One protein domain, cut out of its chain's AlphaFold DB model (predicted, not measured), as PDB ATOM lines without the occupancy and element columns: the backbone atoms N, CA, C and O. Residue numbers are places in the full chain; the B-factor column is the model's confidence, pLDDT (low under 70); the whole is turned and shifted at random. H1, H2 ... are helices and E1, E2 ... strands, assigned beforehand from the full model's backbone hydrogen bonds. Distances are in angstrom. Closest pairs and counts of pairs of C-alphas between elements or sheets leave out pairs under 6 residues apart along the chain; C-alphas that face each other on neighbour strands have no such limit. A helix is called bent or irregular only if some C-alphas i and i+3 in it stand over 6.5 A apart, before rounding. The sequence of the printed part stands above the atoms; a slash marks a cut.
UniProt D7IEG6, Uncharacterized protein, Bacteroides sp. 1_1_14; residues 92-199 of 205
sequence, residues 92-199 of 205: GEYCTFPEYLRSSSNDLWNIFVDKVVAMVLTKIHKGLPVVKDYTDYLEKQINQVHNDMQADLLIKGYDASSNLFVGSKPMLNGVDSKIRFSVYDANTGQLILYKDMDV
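This is residues 92 to 199 of the 205 residues of an uncharacterized protein of Bacteroides sp. 1_1_14 (UniProt D7IEG6). A twisted sheet of four strands forms a wall, with H2 and H3 packed over one face and the other face bare; the short H1 is on the helices' side near E1 and E2. H2 covers part of E2 and E3, H3 covers part of E3 and E4, and the two helices are steeply tilted to each other. The printed part has 108 residues with three named helices and four named strands, in the order E1 H1 H2 H3 E2 E3 E4; the sheet runs E1 E2 E3 E4, all antiparallel, and the class is mixed, helices and strands. It is compact, with a radius of gyration of the C-alphas of 14.3 A, yet elongated in outline, spanning 45 by 28 by 20 A.

In the sheet, E2, residues 163 to 173, and E3, residues 176 to 185, form a hairpin, with N 169 and O 180 within hydrogen-bond range at 2.9 A. E3 and E4, residues 191 to 198, form another hairpin, with N 181 and O 195 at 2.8 A; E2 E3 E4 is a meander, each strand the antiparallel neighbour of the one before. E1, residues 92 to 96, is the antiparallel neighbour of E2, with N 93 and O 166 at 2.9 A; the edge strands E1 and E4 are apart. Two layers are formed by this sheet and, on one face of it, H1, residues 97 to 105, H2, residues 107 to 124, and H3, residues 132 to 155. H3 runs along the strands at a height over the sheet of 9.7 A, its Val 145 closest to Lys 195 of E4, C-alphas 6.8 A apart. H2 runs along the strands at a height of 9.3 A; the closest C-alphas of H2 and H3, those of Val 113 and Glu 139, are 6.7 A apart, and the two touch at a steep tilt of 60 degrees, opposite ways, H2 with residues 113 to 117 alone. H1 touches H3 at a shallow tilt of 25 degrees, with the C-alphas of Leu 101 and Gln 150 closest at 6.2 A. H1 is irregular, C-alphas 101 and 104 being 7.2 A apart. Every O i to N i+4 pair is within hydrogen-bond range in H2 and H3, but 3 of 5 in H1.

E1 begins at C-alpha 92 (243.034, 283.675, 118.353). H1 is 14.1 A long, H2 25.2 A and H3 35.1 A, the last beginning at C-alpha 132 (234.534, 301.206, 134.026). E2 is 31.4 A long, E3 27.9 A and E4 20.6 A, E4 ending at C-alpha 198 (229.698, 296.916, 117.603).

The two C-alphas farthest apart, those of Pro 129 and Ser 161, are 44.6 A apart. The printed part has no cut, and no link is long. Its mean pLDDT is 78.2; under 70 are residues 104 to 108, 111, 123 to 131 and 172 to 176.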
ATOM      1  N   GLY A  92     243.830 284.898 118.312       71.88
ATOM      2  CA  GLY A  92     243.034 283.675 118.353       71.88
ATOM      3  C   GLY A  92     243.773 282.472 118.919       71.88
ATOM      4  O   GLY A  92     244.976 282.542 119.180       71.88
ATOM      5  N   GLU A  93     243.025 281.394 119.126       75.50
ATOM      6  CA  GLU A  93     243.465 280.171 119.794       75.50
ATOM      7  C   GLU A  93     242.936 278.934 119.057       75.50
ATOM      8  O   GLU A  93     241.822 278.929 118.522       75.50
ATOM      9  N   TYR A  94     243.756 277.884 119.026       78.62
ATOM     10  CA  TYR A  94     243.354 276.562 118.556       78.62
ATOM     11  C   TYR A  94     242.698 275.803 119.704       78.62
ATOM     12  O   TYR A  94     243.249 275.756 120.802       78.62
ATOM     13  N   CYS A  95     241.540 275.205 119.450       77.94
ATOM     14  CA  CYS A  95     240.815 274.415 120.438       77.94
ATOM     15  C   CYS A  95     239.936 273.359 119.766       77.94
ATOM     16  O   CYS A  95     239.579 273.462 118.593       77.94
ATOM     17  N   THR A  96     239.554 272.345 120.525       86.69
ATOM     18  CA  THR A  96     238.450 271.457 120.162       86.69
ATOM     19  C   THR A  96     237.112 272.117 120.492       86.69
ATOM     20  O   THR A  96     237.018 273.004 121.347       86.69
ATOM     21  N   PHE A  97     236.032 271.665 119.863       84.19
ATOM     22  CA  PHE A  97     234.709 272.207 120.171       84.19
ATOM     23  C   PHE A  97     234.278 272.060 121.651       84.19
ATOM     24  O   PHE A  97     233.740 273.024 122.199       84.19
ATOM     25  N   PRO A  98     234.543 270.949 122.372       82.69
ATOM     26  CA  PRO A  98     234.256 270.861 123.805       82.69
ATOM     27  C   PRO A  98     235.053 271.848 124.662       82.69
ATOM     28  O   PRO A  98     234.545 272.320 125.679       82.69
ATOM     29  N   GLU A  99     236.291 272.159 124.278       82.62
ATOM     30  CA  GLU A  99     237.092 273.196 124.938       82.62
ATOM     31  C   GLU A  99     236.492 274.578 124.688       82.62
ATOM     32  O   GLU A  99     236.339 275.348 125.634       82.62
ATOM     33  N   TYR A 100     236.052 274.852 123.455       83.31
ATOM     34  CA  TYR A 100     235.345 276.087 123.122       83.31
ATOM     35  C   TYR A 100     234.012 276.227 123.866       83.31
ATOM     36  O   TYR A 100     233.699 277.305 124.351       83.31
ATOM     37  N   LEU A 101     233.236 275.153 124.040       81.19
ATOM     38  CA  LEU A 101     232.008 275.176 124.849       81.19
ATOM     39  C   LEU A 101     232.275 275.510 126.325       81.19
ATOM     40  O   LEU A 101     231.426 276.083 127.004       81.19
ATOM     41  N   ARG A 102     233.448 275.131 126.842       78.94
ATOM     42  CA  ARG A 102     233.833 275.355 128.242       78.94
ATOM     43  C   ARG A 102     234.617 276.642 128.450       78.94
ATOM     44  O   ARG A 102     234.819 277.020 129.605       78.94
ATOM     45  N   SER A 103     235.067 277.319 127.394       73.56
ATOM     46  CA  SER A 103     235.992 278.444 127.544       73.56
ATOM     47  C   SER A 103     235.396 279.576 128.370       73.56
ATOM     48  O   SER A 103     236.113 280.143 129.179       73.56
ATOM     49  N   SER A 104     234.081 279.804 128.323       61.31
ATOM     50  CA  SER A 104     233.385 280.810 129.147       61.31
ATOM     51  C   SER A 104     233.544 280.605 130.668       61.31
ATOM     52  O   SER A 104     233.176 281.476 131.449       61.31
ATOM     53  N   SER A 105     234.076 279.454 131.093       58.81
ATOM     54  CA  SER A 105     234.356 279.091 132.486       58.81
ATOM     55  C   SER A 105     235.852 278.983 132.830       58.81
ATOM     56  O   SER A 105     236.181 278.502 133.911       58.81
ATOM     57  N   ASN A 106     236.761 279.394 131.934       66.69
ATOM     58  CA  ASN A 106     238.208 279.202 132.084       66.69
ATOM     59  C   ASN A 106     238.994 280.530 132.089       66.69
ATOM     60  O   ASN A 106     238.652 281.475 131.381       66.69
ATOM     61  N   ASP A 107     240.103 280.566 132.828       66.38
ATOM     62  CA  ASP A 107     241.047 281.687 132.921       66.38
ATOM     63  C   ASP A 107     241.600 282.119 131.552       66.38
ATOM     64  O   ASP A 107     241.849 283.303 131.326       66.38
ATOM     65  N   LEU A 108     241.741 281.181 130.608       63.56
ATOM     66  CA  LEU A 108     242.175 281.477 129.235       63.56
ATOM     67  C   LEU A 108     241.195 282.398 128.492       63.56
ATOM     68  O   LEU A 108     241.621 283.274 127.741       63.56
ATOM     69  N   TRP A 109     239.893 282.266 128.751       70.69
ATOM     70  CA  TRP A 109     238.887 283.151 128.166       70.69
ATOM     71  C   TRP A 109     238.966 284.559 128.740       70.69
ATOM     72  O   TRP A 109     238.908 285.517 127.977       70.69
ATOM     73  N   ASN A 110     239.198 284.698 130.046       72.31
ATOM     74  CA  ASN A 110     239.418 286.009 130.659       72.31
ATOM     75  C   ASN A 110     240.646 286.701 130.043       72.31
ATOM     76  O   ASN A 110     240.571 287.862 129.654       72.31
ATOM     77  N   ILE A 111     241.739 285.959 129.824       68.69
ATOM     78  CA  ILE A 111     242.936 286.471 129.132       68.69
ATOM     79  C   ILE A 111     242.622 286.887 127.687       68.69
ATOM     80  O   ILE A 111     243.144 287.892 127.193       68.69
ATOM     81  N   PHE A 112     241.799 286.117 126.972       72.06
ATOM     82  CA  PHE A 112     241.363 286.468 125.623       72.06
ATOM     83  C   PHE A 112     240.517 287.748 125.618       72.06
ATOM     84  O   PHE A 112     240.801 288.661 124.838       72.06
ATOM     85  N   VAL A 113     239.527 287.845 126.508       74.69
ATOM     86  CA  VAL A 113     238.665 289.022 126.670       74.69
ATOM     87  C   VAL A 113     239.509 290.257 126.985       74.69
ATOM     88  O   VAL A 113     239.379 291.262 126.287       74.69
ATOM     89  N   ASP A 114     240.461 290.156 127.915       76.31
ATOM     90  CA  ASP A 114     241.392 291.238 128.255       76.31
ATOM     91  C   ASP A 114     242.192 291.719 127.039       76.31
ATOM     92  O   ASP A 114     242.338 292.923 126.811       76.31
ATOM     93  N   LYS A 115     242.690 290.797 126.202       74.25
ATOM     94  CA  LYS A 115     243.410 291.147 124.965       74.25
ATOM     95  C   LYS A 115     242.506 291.865 123.965       74.25
ATOM     96  O   LYS A 115     242.960 292.801 123.303       74.25
ATOM     97  N   VAL A 116     241.252 291.439 123.832       71.75
ATOM     98  CA  VAL A 116     240.271 292.074 122.940       71.75
ATOM     99  C   VAL A 116     239.909 293.469 123.449       71.75
ATOM    100  O   VAL A 116     239.962 294.426 122.675       71.75
ATOM    101  N   VAL A 117     239.641 293.622 124.747       76.06
ATOM    102  CA  VAL A 117     239.392 294.922 125.385       76.06
ATOM    103  C   VAL A 117     240.603 295.839 125.200       76.06
ATOM    104  O   VAL A 117     240.465 296.949 124.689       76.06
ATOM    105  N   ALA A 118     241.819 295.369 125.489       75.19
ATOM    106  CA  ALA A 118     243.043 296.141 125.273       75.19
ATOM    107  C   ALA A 118     243.223 296.553 123.800       75.19
ATOM    108  O   ALA A 118     243.635 297.680 123.502       75.19
ATOM    109  N   MET A 119     242.881 295.674 122.856       72.69
ATOM    110  CA  MET A 119     242.903 295.984 121.427       72.69
ATOM    111  C   MET A 119     241.921 297.108 121.075       72.69
ATOM    112  O   MET A 119     242.292 298.025 120.340       72.69
ATOM    113  N   VAL A 120     240.699 297.075 121.611       72.38
ATOM    114  CA  VAL A 120     239.701 298.142 121.435       72.38
ATOM    115  C   VAL A 120     240.222 299.466 121.977       72.38
ATOM    116  O   VAL A 120     240.183 300.484 121.283       72.38
ATOM    117  N   LEU A 121     240.747 299.454 123.199       71.62
ATOM    118  CA  LEU A 121     241.214 300.664 123.866       71.62
ATOM    119  C   LEU A 121     242.391 301.313 123.126       71.62
ATOM    120  O   LEU A 121     242.438 302.530 122.963       71.62
ATOM    121  N   THR A 122     243.319 300.502 122.616       70.94
ATOM    122  CA  THR A 122     244.535 300.992 121.947       70.94
ATOM    123  C   THR A 122     244.330 301.356 120.476       70.94
ATOM    124  O   THR A 122     244.930 302.321 119.994       70.94
ATOM    125  N   LYS A 123     243.513 300.596 119.734       64.81
ATOM    126  CA  LYS A 123     243.357 300.773 118.280       64.81
ATOM    127  C   LYS A 123     242.136 301.595 117.888       64.81
ATOM    128  O   LYS A 123     242.230 302.331 116.910       64.81
ATOM    129  N   ILE A 124     241.032 301.473 118.625       62.94
ATOM    130  CA  ILE A 124     239.753 302.118 118.297       62.94
ATOM    131  C   ILE A 124     239.581 303.421 119.092       62.94
ATOM    132  O   ILE A 124     239.244 304.448 118.518       62.94
ATOM    133  N   HIS A 125     239.891 303.417 120.391       66.12
ATOM    134  CA  HIS A 125     239.536 304.502 121.325       66.12
ATOM    135  C   HIS A 125     240.635 305.525 121.630       66.12
ATOM    136  O   HIS A 125     240.592 306.168 122.677       66.12
ATOM    137  N   LYS A 126     241.633 305.687 120.750       60.06
ATOM    138  CA  LYS A 126     242.843 306.497 121.003       60.06
ATOM    139  C   LYS A 126     242.560 307.808 121.764       60.06
ATOM    140  O   LYS A 126     242.117 308.787 121.173       60.06
ATOM    141  N   GLY A 127     242.896 307.834 123.057       54.81
ATOM    142  CA  GLY A 127     242.889 309.045 123.886       54.81
ATOM    143  C   GLY A 127     241.578 309.394 124.600       54.81
ATOM    144  O   GLY A 127     241.523 310.456 125.216       54.81
ATOM    145  N   LEU A 128     240.547 308.542 124.563       56.16
ATOM    146  CA  LEU A 128     239.320 308.751 125.342       56.16
ATOM    147  C   LEU A 128     239.459 308.177 126.767       56.16
ATOM    148  O   LEU A 128     240.010 307.084 126.927       56.16
ATOM    149  N   PRO A 129     238.984 308.882 127.814       55.62
ATOM    150  CA  PRO A 129     238.970 308.344 129.168       55.62
ATOM    151  C   PRO A 129     238.074 307.102 129.218       55.62
ATOM    152  O   PRO A 129     236.879 307.165 128.940       55.62
ATOM    153  N   VAL A 130     238.674 305.963 129.557       61.59
ATOM    154  CA  VAL A 130     237.971 304.687 129.699       61.59
ATOM    155  C   VAL A 130     237.198 304.710 131.010       61.59
ATOM    156  O   VAL A 130     237.796 304.760 132.085       61.59
ATOM    157  N   VAL A 131     235.872 304.688 130.925       65.81
ATOM    158  CA  VAL A 131     235.003 304.509 132.093       65.81
ATOM    159  C   VAL A 131     234.801 303.018 132.354       65.81
ATOM    160  O   VAL A 131     234.698 302.235 131.410       65.81
ATOM    161  N   LYS A 132     234.743 302.612 133.627       70.06
ATOM    162  CA  LYS A 132     234.534 301.206 134.026       70.06
ATOM    163  C   LYS A 132     233.281 300.599 133.373       70.06
ATOM    164  O   LYS A 132     233.294 299.456 132.934       70.06
ATOM    165  N   ASP A 133     232.229 301.396 133.230       73.31
ATOM    166  CA  ASP A 133     230.973 300.962 132.610       73.31
ATOM    167  C   ASP A 133     231.165 300.528 131.147       73.31
ATOM    168  O   ASP A 133     230.466 299.645 130.653       73.31
ATOM    169  N   TYR A 134     232.154 301.105 130.457       73.75
ATOM    170  CA  TYR A 134     232.474 300.759 129.080       73.75
ATOM    171  C   TYR A 134     233.233 299.429 128.978       73.75
ATOM    172  O   TYR A 134     232.936 298.632 128.090       73.75
ATOM    173  N   THR A 135     234.161 299.137 129.896       75.25
ATOM    174  CA  THR A 135     234.816 297.817 129.942       75.25
ATOM    175  C   THR A 135     233.818 296.717 130.296       75.25
ATOM    176  O   THR A 135     233.764 295.712 129.593       75.25
ATOM    177  N   ASP A 136     232.948 296.958 131.283       80.06
ATOM    178  CA  ASP A 136     231.888 296.018 131.674       80.06
ATOM    179  C   ASP A 136     230.913 295.756 130.502       80.06
ATOM    180  O   ASP A 136     230.483 294.622 130.264       80.06
ATOM    181  N   TYR A 137     230.577 296.799 129.728       79.69
ATOM    182  CA  TYR A 137     229.781 296.670 128.503       79.69
ATOM    183  C   TYR A 137     230.467 295.772 127.466       79.69
ATOM    184  O   TYR A 137     229.828 294.860 126.936       79.69
ATOM    185  N   LEU A 138     231.754 296.006 127.184       80.44
ATOM    186  CA  LEU A 138     232.497 295.210 126.209       80.44
ATOM    187  C   LEU A 138     232.551 293.737 126.618       80.44
ATOM    188  O   LEU A 138     232.228 292.878 125.804       80.44
ATOM    189  N   GLU A 139     232.887 293.438 127.873       82.50
ATOM    190  CA  GLU A 139     232.922 292.064 128.390       82.50
ATOM    191  C   GLU A 139     231.573 291.357 128.217       82.50
ATOM    192  O   GLU A 139     231.508 290.224 127.731       82.50
ATOM    193  N   LYS A 140     230.471 292.038 128.552       84.56
ATOM    194  CA  LYS A 140     229.120 291.489 128.398       84.56
ATOM    195  C   LYS A 140     228.801 291.155 126.941       84.56
ATOM    196  O   LYS A 140     228.295 290.066 126.673       84.56
ATOM    197  N   GLN A 141     229.090 292.062 126.011       84.56
ATOM    198  CA  GLN A 141     228.837 291.842 124.585       84.56
ATOM    199  C   GLN A 141     229.721 290.723 124.017       84.56
ATOM    200  O   GLN A 141     229.230 289.881 123.266       84.56
ATOM    201  N   ILE A 142     230.998 290.660 124.413       84.88
ATOM    202  CA  ILE A 142     231.918 289.587 124.003       84.88
ATOM    203  C   ILE A 142     231.385 288.228 124.472       84.88
ATOM    204  O   ILE A 142     231.339 287.281 123.686       84.88
ATOM    205  N   ASN A 143     230.909 288.139 125.717       86.56
ATOM    206  CA  ASN A 143     230.302 286.921 126.254       86.56
ATOM    207  C   ASN A 143     229.017 286.525 125.509       86.56
ATOM    208  O   ASN A 143     228.796 285.343 125.256       86.56
ATOM    209  N   GLN A 144     228.180 287.494 125.125       88.19
ATOM    210  CA  GLN A 144     226.988 287.216 124.320       88.19
ATOM    211  C   GLN A 144     227.354 286.656 122.946       88.19
ATOM    212  O   GLN A 144     226.856 285.598 122.578       88.19
ATOM    213  N   VAL A 145     228.271 287.312 122.226       89.88
ATOM    214  CA  VAL A 145     228.745 286.848 120.914       89.88
ATOM    215  C   VAL A 145     229.352 285.449 121.007       89.88
ATOM    216  O   VAL A 145     229.106 284.610 120.144       89.88
ATOM    217  N   HIS A 146     230.100 285.174 122.070       87.88
ATOM    218  CA  HIS A 146     230.689 283.866 122.312       87.88
ATOM    219  C   HIS A 146     229.638 282.761 122.501       87.88
ATOM    220  O   HIS A 146     229.692 281.745 121.809       87.88
ATOM    221  N   ASN A 147     228.650 282.977 123.377       90.00
ATOM    222  CA  ASN A 147     227.564 282.018 123.619       90.00
ATOM    223  C   ASN A 147     226.746 281.752 122.349       90.00
ATOM    224  O   ASN A 147     226.381 280.619 122.037       90.00
ATOM    225  N   ASP A 148     226.492 282.809 121.590       92.38
ATOM    226  CA  ASP A 148     225.822 282.754 120.302       92.38
ATOM    227  C   ASP A 148     226.584 281.890 119.285       92.38
ATOM    228  O   ASP A 148     225.995 281.055 118.601       92.38
ATOM    229  N   MET A 149     227.903 282.070 119.181       92.50
ATOM    230  CA  MET A 149     228.747 281.291 118.271       92.50
ATOM    231  C   MET A 149     228.820 279.817 118.684       92.50
ATOM    232  O   MET A 149     228.773 278.941 117.822       92.50
ATOM    233  N   GLN A 150     228.884 279.525 119.986       90.88
ATOM    234  CA  GLN A 150     228.784 278.160 120.510       90.88
ATOM    235  C   GLN A 150     227.452 277.498 120.118       90.88
ATOM    236  O   GLN A 150     227.447 276.355 119.653       90.88
ATOM    237  N   ALA A 151     226.332 278.213 120.262       91.88
ATOM    238  CA  ALA A 151     225.013 277.724 119.869       91.88
ATOM    239  C   ALA A 151     224.917 277.479 118.353       91.88
ATOM    240  O   ALA A 151     224.418 276.436 117.928       91.88
ATOM    241  N   ASP A 152     225.453 278.386 117.533       95.19
ATOM    242  CA  ASP A 152     225.473 278.229 116.075       95.19
ATOM    243  C   ASP A 152     226.304 277.009 115.641       95.19
ATOM    244  O   ASP A 152     225.908 276.284 114.724       95.19
ATOM    245  N   LEU A 153     227.435 276.740 116.305       92.31
ATOM    246  CA  LEU A 153     228.246 275.542 116.063       92.31
ATOM    247  C   LEU A 153     227.503 274.255 116.452       92.31
ATOM    248  O   LEU A 153     227.523 273.300 115.675       92.31
ATOM    249  N   LEU A 154     226.789 274.246 117.589       92.38
ATOM    250  CA  LEU A 154     225.924 273.120 117.976       92.38
ATOM    251  C   LEU A 154     224.861 272.844 116.906       92.38
ATOM    252  O   LEU A 154     224.683 271.703 116.488       92.38
ATOM    253  N   ILE A 155     224.174 273.888 116.432       93.25
ATOM    254  CA  ILE A 155     223.125 273.775 115.405       93.25
ATOM    255  C   ILE A 155     223.695 273.246 114.081       93.25
ATOM    256  O   ILE A 155     223.029 272.487 113.378       93.25
ATOM    257  N   LYS A 156     224.936 273.617 113.743       92.69
ATOM    258  CA  LYS A 156     225.653 273.133 112.553       92.69
ATOM    259  C   LYS A 156     226.179 271.697 112.684       92.69
ATOM    260  O   LYS A 156     226.666 271.163 111.692       92.69
ATOM    261  N   GLY A 157     226.062 271.073 113.857       92.25
ATOM    262  CA  GLY A 157     226.457 269.681 114.089       92.25
ATOM    263  C   GLY A 157     227.932 269.484 114.441       92.25
ATOM    264  O   GLY A 157     228.425 268.368 114.319       92.25
ATOM    265  N   TYR A 158     228.635 270.538 114.870       91.12
ATOM    266  CA  TYR A 158     230.000 270.400 115.382       91.12
ATOM    267  C   TYR A 158     229.995 269.654 116.719       91.12
ATOM    268  O   TYR A 158     229.105 269.835 117.554       91.12
ATOM    269  N   ASP A 159     230.995 268.801 116.918       87.31
ATOM    270  CA  ASP A 159     231.058 267.864 118.037       87.31
ATOM    271  C   ASP A 159     232.483 267.708 118.594       87.31
ATOM    272  O   ASP A 159     233.403 268.442 118.239       87.31
ATOM    273  N   ALA A 160     232.678 266.732 119.482       80.19
ATOM    274  CA  ALA A 160     233.955 266.489 120.144       80.19
ATOM    275  C   ALA A 160     235.136 266.174 119.208       80.19
ATOM    276  O   ALA A 160     236.278 266.307 119.638       80.19
ATOM    277  N   SER A 161     234.884 265.775 117.961       80.44
ATOM    278  CA  SER A 161     235.925 265.503 116.965       80.44
ATOM    279  C   SER A 161     236.382 266.752 116.201       80.44
ATOM    280  O   SER A 161     237.352 266.703 115.447       80.44
ATOM    281  N   SER A 162     235.687 267.877 116.381       84.56
ATOM    282  CA  SER A 162     235.918 269.097 115.614       84.56
ATOM    283  C   SER A 162     237.094 269.914 116.153       84.56
ATOM    284  O   SER A 162     237.068 270.354 117.306       84.56
ATOM    285  N   ASN A 163     238.073 270.186 115.284       84.75
ATOM    286  CA  ASN A 163     239.200 271.081 115.555       84.75
ATOM    287  C   ASN A 163     238.917 272.477 114.998       84.75
ATOM    288  O   ASN A 163     238.645 272.643 113.808       84.75
ATOM    289  N   LEU A 164     239.020 273.487 115.854       84.94
ATOM    290  CA  LEU A 164     238.632 274.856 115.558       84.94
ATOM    291  C   LEU A 164     239.797 275.814 115.794       84.94
ATOM    292  O   LEU A 164     240.594 275.656 116.718       84.94
ATOM    293  N   PHE A 165     239.848 276.859 114.978       84.25
ATOM    294  CA  PHE A 165     240.571 278.076 115.304       84.25
ATOM    295  C   PHE A 165     239.559 279.186 115.563       84.25
ATOM    296  O   PHE A 165     238.757 279.526 114.690       84.25
ATOM    297  N   VAL A 166     239.599 279.763 116.761       82.81
ATOM    298  CA  VAL A 166     238.711 280.860 117.153       82.81
ATOM    299  C   VAL A 166     239.531 282.126 117.254       82.81
ATOM    300  O   VAL A 166     240.495 282.188 118.011       82.81
ATOM    301  N   GLY A 167     239.155 283.149 116.493       80.44
ATOM    302  CA  GLY A 167     239.908 284.392 116.427       80.44
ATOM    303  C   GLY A 167     239.036 285.632 116.430       80.44
ATOM    304  O   GLY A 167     237.842 285.589 116.147       80.44
ATOM    305  N   SER A 168     239.664 286.765 116.723       78.06
ATOM    306  CA  SER A 168     239.062 288.089 116.641       78.06
ATOM    307  C   SER A 168     239.958 289.064 115.882       78.06
ATOM    308  O   SER A 168     241.194 288.999 115.943       78.06
ATOM    309  N   LYS A 169     239.336 289.995 115.158       77.00
ATOM    310  CA  LYS A 169     240.041 291.095 114.499       77.00
ATOM    311  C   LYS A 169     239.227 292.388 114.522       77.00
ATOM    312  O   LYS A 169     238.008 292.341 114.358       77.00
ATOM    313  N   PRO A 170     239.883 293.552 114.666       71.81
ATOM    314  CA  PRO A 170     239.203 294.828 114.582       71.81
ATOM    315  C   PRO A 170     238.877 295.124 113.115       71.81
ATOM    316  O   PRO A 170     239.699 294.908 112.220       71.81
ATOM    317  N   MET A 171     237.680 295.638 112.877       72.56
ATOM    318  CA  MET A 171     237.219 296.138 111.591       72.56
ATOM    319  C   MET A 171     237.004 297.640 111.725       72.56
ATOM    320  O   MET A 171     236.080 298.085 112.401       72.56
ATOM    321  N   LEU A 172     237.907 298.405 111.115       67.00
ATOM    322  CA  LEU A 172     237.912 299.863 111.159       67.00
ATOM    323  C   LEU A 172     237.424 300.387 109.809       67.00
ATOM    324  O   LEU A 172     238.184 300.358 108.843       67.00
ATOM    325  N   ASN A 173     236.185 300.872 109.743       59.00
ATOM    326  CA  ASN A 173     235.634 301.510 108.547       59.00
ATOM    327  C   ASN A 173     235.145 302.923 108.878       59.00
ATOM    328  O   ASN A 173     233.946 303.185 108.912       59.00
ATOM    329  N   GLY A 174     236.089 303.843 109.103       57.94
ATOM    330  CA  GLY A 174     235.833 305.277 109.277       57.94
ATOM    331  C   GLY A 174     235.013 305.628 110.524       57.94
ATOM    332  O   GLY A 174     235.571 306.140 111.487       57.94
ATOM    333  N   VAL A 175     233.704 305.369 110.480       53.91
ATOM    334  CA  VAL A 175     232.715 305.633 111.539       53.91
ATOM    335  C   VAL A 175     232.325 304.345 112.277       53.91
ATOM    336  O   VAL A 175     232.108 304.372 113.484       53.91
ATOM    337  N   ASP A 176     232.335 303.203 111.582       60.00
ATOM    338  CA  ASP A 176     232.014 301.908 112.176       60.00
ATOM    339  C   ASP A 176     233.289 301.256 112.705       60.00
ATOM    340  O   ASP A 176     234.202 300.898 111.949       60.00
ATOM    341  N   SER A 177     233.347 301.100 114.026       71.62
ATOM    342  CA  SER A 177     234.369 300.297 114.687       71.62
ATOM    343  C   SER A 177     233.721 299.039 115.232       71.62
ATOM    344  O   SER A 177     232.975 299.085 116.212       71.62
ATOM    345  N   LYS A 178     234.011 297.918 114.575       81.12
ATOM    346  CA  LYS A 178     233.513 296.598 114.960       81.12
ATOM    347  C   LYS A 178     234.665 295.683 115.337       81.12
ATOM    348  O   LYS A 178     235.800 295.878 114.899       81.12
ATOM    349  N   ILE A 179     234.373 294.645 116.103       79.81
ATOM    350  CA  ILE A 179     235.241 293.474 116.215       79.81
ATOM    351  C   ILE A 179     234.538 292.319 115.528       79.81
ATOM    352  O   ILE A 179     233.399 292.006 115.855       79.81
ATOM    353  N   ARG A 180     235.232 291.670 114.596       85.25
ATOM    354  CA  ARG A 180     234.780 290.406 114.027       85.25
ATOM    355  C   ARG A 180     235.363 289.260 114.823       85.25
ATOM    356  O   ARG A 180     236.586 289.130 114.870       85.25
ATOM    357  N   PHE A 181     234.495 288.423 115.369       87.81
ATOM    358  CA  PHE A 181     234.823 287.112 115.907       87.81
ATOM    359  C   PHE A 181     234.569 286.072 114.826       87.81
ATOM    360  O   PHE A 181     233.512 286.075 114.202       87.81
ATOM    361  N   SER A 182     235.531 285.193 114.591       87.31
ATOM    362  CA  SER A 182     235.478 284.179 113.546       87.31
ATOM    363  C   SER A 182     235.844 282.818 114.115       87.31
ATOM    364  O   SER A 182     236.755 282.713 114.935       87.31
ATOM    365  N   VAL A 183     235.180 281.782 113.617       89.50
ATOM    366  CA  VAL A 183     235.561 280.386 113.835       89.50
ATOM    367  C   VAL A 183     235.928 279.793 112.484       89.50
ATOM    368  O   VAL A 183     235.167 279.903 111.520       89.50
ATOM    369  N   TYR A 184     237.098 279.173 112.422       85.50
ATOM    370  CA  TYR A 184     237.610 278.472 111.257       85.50
ATOM    371  C   TYR A 184     237.779 276.994 111.583       85.50
ATOM    372  O   TYR A 184     238.074 276.635 112.723       85.50
ATOM    373  N   ASP A 185     237.621 276.149 110.574       84.06
ATOM    374  CA  ASP A 185     238.054 274.763 110.645       84.06
ATOM    375  C   ASP A 185     239.587 274.758 110.694       84.06
ATOM    376  O   ASP A 185     240.246 275.300 109.802       84.06
ATOM    377  N   ALA A 186     240.163 274.218 111.768       78.56
ATOM    378  CA  ALA A 186     241.605 274.304 111.986       78.56
ATOM    379  C   ALA A 186     242.408 273.472 110.975       78.56
ATOM    380  O   ALA A 186     243.549 273.823 110.675       78.56
ATOM    381  N   ASN A 187     241.813 272.400 110.444       77.00
ATOM    382  CA  ASN A 187     242.482 271.479 109.531       77.00
ATOM    383  C   ASN A 187     242.527 272.062 108.111       77.00
ATOM    384  O   ASN A 187     243.540 271.981 107.426       77.00
ATOM    385  N   THR A 188     241.434 272.685 107.671       76.19
ATOM    386  CA  THR A 188     241.265 273.163 106.287       76.19
ATOM    387  C   THR A 188     241.439 274.672 106.127       76.19
ATOM    388  O   THR A 188     241.525 275.167 105.005       76.19
ATOM    389  N   GLY A 189     241.423 275.427 107.226       74.06
ATOM    390  CA  GLY A 189     241.460 276.889 107.214       74.06
ATOM    391  C   GLY A 189     240.162 277.546 106.730       74.06
ATOM    392  O   GLY A 189     240.103 278.773 106.609       74.06
ATOM    393  N   GLN A 190     239.113 276.768 106.453       79.44
ATOM    394  CA  GLN A 190     237.844 277.296 105.958       79.44
ATOM    395  C   GLN A 190     237.085 278.050 107.052       79.44
ATOM    396  O   GLN A 190     237.013 277.618 108.201       79.44
ATOM    397  N   LEU A 191     236.487 279.186 106.689       86.06
ATOM    398  CA  LEU A 191     235.633 279.950 107.596       86.06
ATOM    399  C   LEU A 191     234.320 279.195 107.836       86.06
ATOM    400  O   LEU A 191     233.564 278.960 106.895       86.06
ATOM    401  N   ILE A 192     234.027 278.884 109.098       90.94
ATOM    402  CA  ILE A 192     232.795 278.200 109.507       90.94
ATOM    403  C   ILE A 192     231.682 279.221 109.744       90.94
ATOM    404  O   ILE A 192     230.573 279.100 109.215       90.94
ATOM    405  N   LEU A 193     231.976 280.230 110.566       94.44
ATOM    406  CA  LEU A 193     231.068 281.328 110.877       94.44
ATOM    407  C   LEU A 193     231.833 282.545 111.394       94.44
ATOM    408  O   LEU A 193     232.990 282.447 111.812       94.44
ATOM    409  N   TYR A 194     231.162 283.693 111.390       92.81
ATOM    410  CA  TYR A 194     231.636 284.894 112.059       92.81
ATOM    411  C   TYR A 194     230.467 285.684 112.652       92.81
ATOM    412  O   TYR A 194     229.343 285.600 112.157       92.81
ATOM    413  N   LYS A 195     230.754 286.476 113.685       91.50
ATOM    414  CA  LYS A 195     229.849 287.478 114.250       91.50
ATOM    415  C   LYS A 195     230.587 288.797 114.426       91.50
ATOM    416  O   LYS A 195     231.742 288.818 114.850       91.50
ATOM    417  N   ASP A 196     229.911 289.886 114.085       88.81
ATOM    418  CA  ASP A 196     230.430 291.238 114.256       88.81
ATOM    419  C   ASP A 196     229.823 291.848 115.524       88.81
ATOM    420  O   ASP A 196     228.616 291.775 115.739       88.81
ATOM    421  N   MET A 197     230.673 292.437 116.358       85.62
ATOM    422  CA  MET A 197     230.306 293.153 117.574       85.62
ATOM    423  C   MET A 197     230.571 294.640 117.380       85.62
ATOM    424  O   MET A 197     231.707 295.030 117.095       85.62
ATOM    425  N   ASP A 198     229.552 295.467 117.587       82.00
ATOM    426  CA  ASP A 198     229.698 296.916 117.603       82.00
ATOM    427  C   ASP A 198     230.362 297.401 118.896       82.00
ATOM    428  O   ASP A 198     230.004 297.019 120.013       82.00
ATOM    429  N   VAL A 199     231.370 298.253 118.724       76.25
ATOM    430  CA  VAL A 199     232.242 298.704 119.813       76.25
ATOM    431  C   VAL A 199     231.835 300.097 120.315       76.25
ATOM    432  O   VAL A 199     232.115 300.439 121.454       76.25
TER     433      VAL A 199